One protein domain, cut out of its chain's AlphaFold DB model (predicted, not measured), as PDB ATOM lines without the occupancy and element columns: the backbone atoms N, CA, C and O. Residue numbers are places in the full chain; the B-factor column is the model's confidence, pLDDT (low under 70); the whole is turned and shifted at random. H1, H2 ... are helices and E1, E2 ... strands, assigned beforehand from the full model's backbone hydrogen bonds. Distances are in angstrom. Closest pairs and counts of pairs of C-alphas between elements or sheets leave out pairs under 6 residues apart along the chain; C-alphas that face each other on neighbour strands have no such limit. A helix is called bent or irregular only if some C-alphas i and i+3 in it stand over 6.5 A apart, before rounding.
ATOM      1  N   ARG A 508     284.816 146.894 406.476       83.50
ATOM      2  CA  ARG A 508     285.162 146.079 405.308       83.50
ATOM      3  C   ARG A 508     285.608 146.953 404.140       83.50
ATOM      4  O   ARG A 508     284.824 147.767 403.645       83.50
ATOM      5  N   LYS A 509     286.830 146.724 403.661       80.31
ATOM      6  CA  LYS A 509     287.510 147.472 402.595       80.31
ATOM      7  C   LYS A 509     287.479 146.720 401.262       80.31
ATOM      8  O   LYS A 509     287.250 145.512 401.221       80.31
ATOM      9  N   GLY A 510     287.731 147.450 400.177       73.62
ATOM     10  CA  GLY A 510     287.795 146.916 398.814       73.62
ATOM     11  C   GLY A 510     286.516 147.125 398.001       73.62
ATOM     12  O   GLY A 510     285.445 147.412 398.543       73.62
ATOM     13  N   ALA A 511     286.620 146.982 396.678       68.06
ATOM     14  CA  ALA A 511     285.509 147.231 395.748       68.06
ATOM     15  C   ALA A 511     284.357 146.221 395.912       68.06
ATOM     16  O   ALA A 511     283.217 146.471 395.497       68.06
ATOM     17  N   HIS A 512     284.657 145.063 396.496       68.38
ATOM     18  CA  HIS A 512     283.710 144.000 396.795       68.38
ATOM     19  C   HIS A 512     283.703 143.609 398.275       68.38
ATOM     20  O   HIS A 512     283.125 142.574 398.611       68.38
ATOM     21  N   HIS A 513     284.263 144.448 399.152       75.06
ATOM     22  CA  HIS A 513     284.404 144.160 400.579       75.06
ATOM     23  C   HIS A 513     285.250 142.903 400.851       75.06
ATOM     24  O   HIS A 513     284.912 142.120 401.744       75.06
ATOM     25  N   GLU A 514     286.301 142.695 400.047       76.56
ATOM     26  CA  GLU A 514     287.223 141.552 400.112       76.56
ATOM     27  C   GLU A 514     288.158 141.546 401.332       76.56
ATOM     28  O   GLU A 514     288.697 140.493 401.673       76.56
ATOM     29  N   THR A 515     288.286 142.664 402.048       83.62
ATOM     30  CA  THR A 515     289.121 142.741 403.253       83.62
ATOM     31  C   THR A 515     288.302 143.195 404.454       83.62
ATOM     32  O   THR A 515     287.479 144.100 404.340       83.62
ATOM     33  N   ALA A 516     288.497 142.562 405.610       86.88
ATOM     34  CA  ALA A 516     287.803 142.862 406.858       86.88
ATOM     35  C   ALA A 516     288.805 143.230 407.958       86.88
ATOM     36  O   ALA A 516     289.854 142.597 408.081       86.88
ATOM     37  N   VAL A 517     288.463 144.228 408.774       89.00
ATOM     38  CA  VAL A 517     289.284 144.654 409.913       89.00
ATOM     39  C   VAL A 517     288.666 144.129 411.204       89.00
ATOM     40  O   VAL A 517     287.517 144.420 411.543       89.00
ATOM     41  N   CYS A 518     289.437 143.311 411.914       89.31
ATOM     42  CA  CYS A 518     289.095 142.798 413.230       89.31
ATOM     43  C   CYS A 518     289.839 143.611 414.301       89.31
ATOM     44  O   CYS A 518     291.071 143.606 414.278       89.31
ATOM     45  N   PRO A 519     289.143 144.218 415.280       88.19
ATOM     46  CA  PRO A 519     289.790 144.934 416.383       88.19
ATOM     47  C   PRO A 519     290.847 144.109 417.136       88.19
ATOM     48  O   PRO A 519     291.874 144.645 417.526       88.19
ATOM     49  N   ASN A 520     290.638 142.793 417.274       88.75
ATOM     50  CA  ASN A 520     291.528 141.930 418.064       88.75
ATOM     51  C   ASN A 520     292.557 141.164 417.218       88.75
ATOM     52  O   ASN A 520     293.509 140.618 417.762       88.75
ATOM     53  N   CYS A 521     292.336 141.017 415.908       87.56
ATOM     54  CA  CYS A 521     293.170 140.162 415.045       87.56
ATOM     55  C   CYS A 521     293.801 140.909 413.867       87.56
ATOM     56  O   CYS A 521     294.493 140.280 413.070       87.56
ATOM     57  N   GLY A 522     293.529 142.205 413.731       88.00
ATOM     58  CA  GLY A 522     293.980 143.015 412.610       88.00
ATOM     59  C   GLY A 522     293.220 142.734 411.313       88.00
ATOM     60  O   GLY A 522     292.078 142.263 411.303       88.00
ATOM     61  N   GLU A 523     293.864 143.075 410.204       87.75
ATOM     62  CA  GLU A 523     293.311 142.965 408.859       87.75
ATOM     63  C   GLU A 523     293.359 141.520 408.340       87.75
ATOM     64  O   GLU A 523     294.354 140.810 408.496       87.75
ATOM     65  N   MET A 524     292.267 141.058 407.726       86.19
ATOM     66  CA  MET A 524     292.167 139.707 407.173       86.19
ATOM     67  C   MET A 524     291.287 139.645 405.928       86.19
ATOM     68  O   MET A 524     290.417 140.487 405.709       86.19
ATOM     69  N   ASN A 525     291.458 138.587 405.135       81.19
ATOM     70  CA  ASN A 525     290.595 138.329 403.989       81.19
ATOM     71  C   ASN A 525     289.148 138.073 404.463       81.19
ATOM     72  O   ASN A 525     288.879 137.203 405.294       81.19
ATOM     73  N   ALA A 526     288.201 138.823 403.914       74.88
ATOM     74  CA  ALA A 526     286.778 138.733 404.212       74.88
ATOM     75  C   ALA A 526     286.129 137.393 403.817       74.88
ATOM     76  O   ALA A 526     285.059 137.057 404.338       74.88
ATOM     77  N   ASN A 527     286.768 136.643 402.916       73.50
ATOM     78  CA  ASN A 527     286.359 135.316 402.447       73.50
ATOM     79  C   ASN A 527     286.586 134.209 403.493       73.50
ATOM     80  O   ASN A 527     286.172 133.063 403.313       73.50
ATOM     81  N   THR A 528     287.155 134.572 404.646       79.00
ATOM     82  CA  THR A 528     287.174 133.772 405.879       79.00
ATOM     83  C   THR A 528     285.776 133.405 406.398       79.00
ATOM     84  O   THR A 528     285.647 132.531 407.255       79.00
ATOM     85  N   ALA A 529     284.715 133.977 405.817       86.81
ATOM     86  CA  ALA A 529     283.329 133.555 406.010       86.81
ATOM     87  C   ALA A 529     283.113 132.040 405.821       86.81
ATOM     88  O   ALA A 529     282.289 131.446 406.517       86.81
ATOM     89  N   ALA A 530     283.884 131.394 404.939       91.88
ATOM     90  CA  ALA A 530     283.821 129.949 404.726       91.88
ATOM     91  C   ALA A 530     284.145 129.139 405.998       91.88
ATOM     92  O   ALA A 530     283.571 128.070 406.214       91.88
ATOM     93  N   VAL A 531     285.006 129.665 406.876       93.06
ATOM     94  CA  VAL A 531     285.341 129.053 408.173       93.06
ATOM     95  C   VAL A 531     284.153 129.131 409.131       93.06
ATOM     96  O   VAL A 531     283.760 128.118 409.704       93.06
ATOM     97  N   ASN A 532     283.511 130.298 409.234       93.19
ATOM     98  CA  ASN A 532     282.289 130.460 410.027       93.19
ATOM     99  C   ASN A 532     281.150 129.566 409.510       93.19
ATOM    100  O   ASN A 532     280.382 129.019 410.300       93.19
ATOM    101  N   ILE A 533     281.036 129.401 408.187       94.19
ATOM    102  CA  ILE A 533     280.065 128.492 407.560       94.19
ATOM    103  C   ILE A 533     280.331 127.049 407.988       94.19
ATOM    104  O   ILE A 533     279.386 126.358 408.365       94.19
ATOM    105  N   LEU A 534     281.594 126.608 407.968       95.25
ATOM    106  CA  LEU A 534     281.979 125.275 408.428       95.25
ATOM    107  C   LEU A 534     281.621 125.066 409.904       95.25
ATOM    108  O   LEU A 534     280.959 124.083 410.226       95.25
ATOM    109  N   GLN A 535     281.989 126.011 410.776       92.88
ATOM    110  CA  GLN A 535     281.679 125.963 412.212       92.88
ATOM    111  C   GLN A 535     280.167 125.893 412.471       92.88
ATOM    112  O   GLN A 535     279.715 125.165 413.352       92.88
ATOM    113  N   ARG A 536     279.358 126.585 411.656       92.94
ATOM    114  CA  ARG A 536     277.894 126.592 411.785       92.94
ATOM    115  C   ARG A 536     277.245 125.231 411.528       92.94
ATOM    116  O   ARG A 536     276.099 125.039 411.920       92.94
ATOM    117  N   ALA A 537     277.923 124.297 410.859       91.50
ATOM    118  CA  ALA A 537     277.369 122.961 410.627       91.50
ATOM    119  C   ALA A 537     277.151 122.180 411.927       91.50
ATOM    120  O   ALA A 537     276.228 121.370 411.994       91.50
ATOM    121  N   ASP A 538     277.993 122.437 412.928       90.81
ATOM    122  CA  ASP A 538     278.012 121.710 414.198       90.81
ATOM    123  C   ASP A 538     277.389 122.536 415.350       90.81
ATOM    124  O   ASP A 538     277.353 122.092 416.496       90.81
ATOM    125  N   ASP A 539     276.851 123.722 415.042       90.06
ATOM    126  CA  ASP A 539     276.227 124.640 415.997       90.06
ATOM    127  C   ASP A 539     274.784 124.222 416.328       90.06
ATOM    128  O   ASP A 539     273.906 124.203 415.460       90.06
ATOM    129  N   LYS A 540     274.532 123.888 417.599       88.50
ATOM    130  CA  LYS A 540     273.209 123.455 418.084       88.50
ATOM    131  C   LYS A 540     272.279 124.619 418.430       88.50
ATOM    132  O   LYS A 540     271.065 124.443 418.378       88.50
ATOM    133  N   GLU A 541     272.824 125.782 418.779       88.75
ATOM    134  CA  GLU A 541     272.028 126.948 419.180       88.75
ATOM    135  C   GLU A 541     271.497 127.674 417.946       88.75
ATOM    136  O   GLU A 541     270.337 128.087 417.897       88.75
ATOM    137  N   ILE A 542     272.326 127.789 416.903       87.94
ATOM    138  CA  ILE A 542     271.958 128.545 415.707       87.94
ATOM    139  C   ILE A 542     271.365 127.630 414.644       87.94
ATOM    140  O   ILE A 542     272.042 127.096 413.762       87.94
ATOM    141  N   THR A 543     270.041 127.518 414.670       86.38
ATOM    142  CA  THR A 543     269.315 126.742 413.665       86.38
ATOM    143  C   THR A 543     269.287 127.435 412.296       86.38
ATOM    144  O   THR A 543     269.349 128.662 412.154       86.38
ATOM    145  N   LYS A 544     269.120 126.624 411.245       83.44
ATOM    146  CA  LYS A 544     269.092 127.060 409.839       83.44
ATOM    147  C   LYS A 544     268.092 128.189 409.539       83.44
ATOM    148  O   LYS A 544     268.353 129.002 408.657       83.44
ATOM    149  N   TYR A 545     266.946 128.211 410.222       80.00
ATOM    150  CA  TYR A 545     265.848 129.152 409.957       80.00
ATOM    151  C   TYR A 545     265.712 130.251 411.015       80.00
ATOM    152  O   TYR A 545     264.765 131.030 410.947       80.00
ATOM    153  N   MET A 546     266.640 130.319 411.971       83.94
ATOM    154  CA  MET A 546     266.618 131.331 413.019       83.94
ATOM    155  C   MET A 546     266.685 132.754 412.424       83.94
ATOM    156  O   MET A 546     267.524 133.000 411.546       83.94
ATOM    157  N   PRO A 547     265.848 133.700 412.899       82.56
ATOM    158  CA  PRO A 547     265.906 135.097 412.484       82.56
ATOM    159  C   PRO A 547     267.282 135.716 412.717       82.56
ATOM    160  O   PRO A 547     267.926 135.470 413.735       82.56
ATOM    161  N   TYR A 548     267.716 136.578 411.792       85.25
ATOM    162  CA  TYR A 548     269.042 137.191 411.861       85.25
ATOM    163  C   TYR A 548     269.264 137.943 413.186       85.25
ATOM    164  O   TYR A 548     270.337 137.843 413.761       85.25
ATOM    165  N   LYS A 549     268.253 138.637 413.725       87.19
ATOM    166  CA  LYS A 549     268.376 139.361 415.002       87.19
ATOM    167  C   LYS A 549     268.816 138.447 416.151       87.19
ATOM    168  O   LYS A 549     269.764 138.783 416.846       87.19
ATOM    169  N   ASN A 550     268.208 137.269 416.271       86.88
ATOM    170  CA  ASN A 550     268.527 136.308 417.329       86.88
ATOM    171  C   ASN A 550     269.916 135.700 417.117       86.88
ATOM    172  O   ASN A 550     270.673 135.541 418.065       86.88
ATOM    173  N   VAL A 551     270.288 135.434 415.858       89.00
ATOM    174  CA  VAL A 551     271.652 135.000 415.524       89.00
ATOM    175  C   VAL A 551     272.683 136.038 415.960       89.00
ATOM    176  O   VAL A 551     273.735 135.658 416.459       89.00
ATOM    177  N   LYS A 552     272.398 137.332 415.771       90.88
ATOM    178  CA  LYS A 552     273.297 138.411 416.186       90.88
ATOM    179  C   LYS A 552     273.541 138.375 417.694       90.88
ATOM    180  O   LYS A 552     274.697 138.338 418.090       90.88
ATOM    181  N   LEU A 553     272.464 138.305 418.480       91.25
ATOM    182  CA  LEU A 553     272.526 138.252 419.944       91.25
ATOM    183  C   LEU A 553     273.386 137.079 420.421       91.25
ATOM    184  O   LEU A 553     274.347 137.291 421.142       91.25
ATOM    185  N   ILE A 554     273.144 135.869 419.903       92.38
ATOM    186  CA  ILE A 554     273.936 134.680 420.266       92.38
ATOM    187  C   ILE A 554     275.433 134.886 419.984       92.38
ATOM    188  O   ILE A 554     276.282 134.466 420.766       92.38
ATOM    189  N   LEU A 555     275.783 135.501 418.850       91.69
ATOM    190  CA  LEU A 555     277.185 135.734 418.500       91.69
ATOM    191  C   LEU A 555     277.832 136.808 419.388       91.69
ATOM    192  O   LEU A 555     278.992 136.651 419.766       91.69
ATOM    193  N   GLU A 556     277.095 137.864 419.727       91.50
ATOM    194  CA  GLU A 556     277.544 138.913 420.651       91.50
ATOM    195  C   GLU A 556     277.727 138.359 422.074       91.50
ATOM    196  O   GLU A 556     278.784 138.571 422.669       91.50
ATOM    197  N   ASP A 557     276.783 137.552 422.564       91.31
ATOM    198  CA  ASP A 557     276.850 136.891 423.874       91.31
ATOM    199  C   ASP A 557     278.040 135.927 423.959       91.31
ATOM    200  O   ASP A 557     278.787 135.918 424.939       91.31
ATOM    201  N   ARG A 558     278.287 135.140 422.902       90.69
ATOM    202  CA  ARG A 558     279.461 134.250 422.822       90.69
ATOM    203  C   ARG A 558     280.770 135.024 422.898       90.69
ATOM    204  O   ARG A 558     281.713 134.557 423.538       90.69
ATOM    205  N   TYR A 559     280.846 136.178 422.239       88.81
ATOM    206  CA  TYR A 559     282.028 137.028 422.306       88.81
ATOM    207  C   TYR A 559     282.215 137.617 423.706       88.81
ATOM    208  O   TYR A 559     283.313 137.514 424.250       88.81
ATOM    209  N   ALA A 560     281.154 138.159 424.310       88.38
ATOM    210  CA  ALA A 560     281.188 138.710 425.664       88.38
ATOM    211  C   ALA A 560     281.628 137.658 426.695       88.38
ATOM    212  O   ALA A 560     282.566 137.893 427.454       88.38
ATOM    213  N   ASN A 561     281.047 136.456 426.647       87.56
ATOM    214  CA  ASN A 561     281.430 135.343 427.520       87.56
ATOM    215  C   ASN A 561     282.893 134.932 427.325       87.56
ATOM    216  O   ASN A 561     283.593 134.643 428.290       87.56
ATOM    217  N   LYS A 562     283.390 134.939 426.083       84.88
ATOM    218  CA  LYS A 562     284.799 134.641 425.805       84.88
ATOM    219  C   LYS A 562     285.736 135.705 426.380       84.88
ATOM    220  O   LYS A 562     286.811 135.345 426.842       84.88
ATOM    221  N   GLN A 563     285.343 136.981 426.369       82.44
ATOM    222  CA  GLN A 563     286.107 138.045 427.030       82.44
ATOM    223  C   GLN A 563     286.110 137.868 428.553       82.44
ATOM    224  O   GLN A 563     287.168 137.984 429.155       82.44
ATOM    225  N   LEU A 564     284.973 137.507 429.158       79.19
ATOM    226  CA  LEU A 564     284.869 137.258 430.603       79.19
ATOM    227  C   LEU A 564     285.699 136.065 431.091       79.19
ATOM    228  O   LEU A 564     286.128 136.067 432.230       79.19
ATOM    229  N   VAL A 565     285.904 135.042 430.257       77.75
ATOM    230  CA  VAL A 565     286.753 133.879 430.593       77.75
ATOM    231  C   VAL A 565     288.246 134.176 430.393       77.75
ATOM    232  O   VAL A 565     289.091 133.473 430.940       77.75
ATOM    233  N   MET A 566     288.583 135.163 429.557       70.69
ATOM    234  CA  MET A 566     289.969 135.564 429.280       70.69
ATOM    235  C   MET A 566     290.477 136.684 430.199       70.69
ATOM    236  O   MET A 566     291.691 136.869 430.273       70.69
ATOM    237  N   ALA A 567     289.565 137.435 430.823       62.66
ATOM    238  CA  ALA A 567     289.834 138.382 431.904       62.66
ATOM    239  C   ALA A 567     289.900 137.642 433.243       62.66
ATOM    240  O   ALA A 567     290.734 138.054 434.080       62.66
TER     241      ALA A 567
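Overview. This is residues 508 to 567 of the 567 residues of the protein "Transposase, IS605 OrfB family, central region" of Lactobacillus delbrueckii subsp. bulgaricus (UniProt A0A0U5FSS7). The model is an open, three-sided frame: a small two-stranded hairpin of E1 and E2 makes one side, H1 runs from it as a crossbar, and the long helix H2 makes the other side, with an empty middle between hairpin and H2. Residues 529 to 535 of H1 and residues 556 to 567, of which 556 to 566 belong to H2, stand free. The printed part has 60 residues, with two named strands and two named helices in the order E1, E2, H1, H2. The sheet is antiparallel, in the order E1 - E2, and the class is mixed, helices and strands. The whole is loose, with a radius of gyration of the C-alphas of 13.5 A and spans of 33 by 33 by 20 A.

Along the chain. Strand E1 is residues 515 to 518, 10.0 A from first to last C-alpha, and begins with C-alpha 515 at (289.121, 142.741, 403.253). Strand E2 is residues 522 to 525, 10.4 A long. Helix H1 is residues 526 to 536, 16.8 A long, with C-alpha 536 at (277.894, 126.592, 411.785). It is neither bent nor irregular, but only just: C-alphas 526 and 529 are 6.5 A apart. Helix H2, the longest, is residues 548 to 566, 27.3 A long, and ends with C-alpha 566 at (289.969, 135.564, 429.280).

Arrangement. E1 and E2 form a hairpin of antiparallel neighbours, with 147 degrees between their directions. C-alphas 517 and 523 face each other at 4.5 A. N 516 and O 524, 2.8 A apart, and N 518 and O 522, 2.9 A apart, are within hydrogen-bond range. Residues 508 to 509 pair antiparallel with residues 515 to 516 of E1. The closest C-alphas of E1 and H1 are those of Thr 515 and Ala 526, 4.7 A apart. H2 is apart from E1, from E2 and from H1. In H2 every O i to N i+4 pair is within hydrogen-bond range; in H1 4 of 7 are, beside 8 of 8 O i to N i+3 pairs.

Size, cuts and confidence. The two C-alphas farthest apart are those of Ala 511 and Ala 567, at 37.5 A. The printed part has no cut and ends at residue 567, the chain's last residue. The links E1 to E2 and E2 to H1 are tight, and the link H1 to H2, with 11 residues, is long. The mean pLDDT of the printed part is 85.2; residues 511 to 512 and residue 567 are under 70.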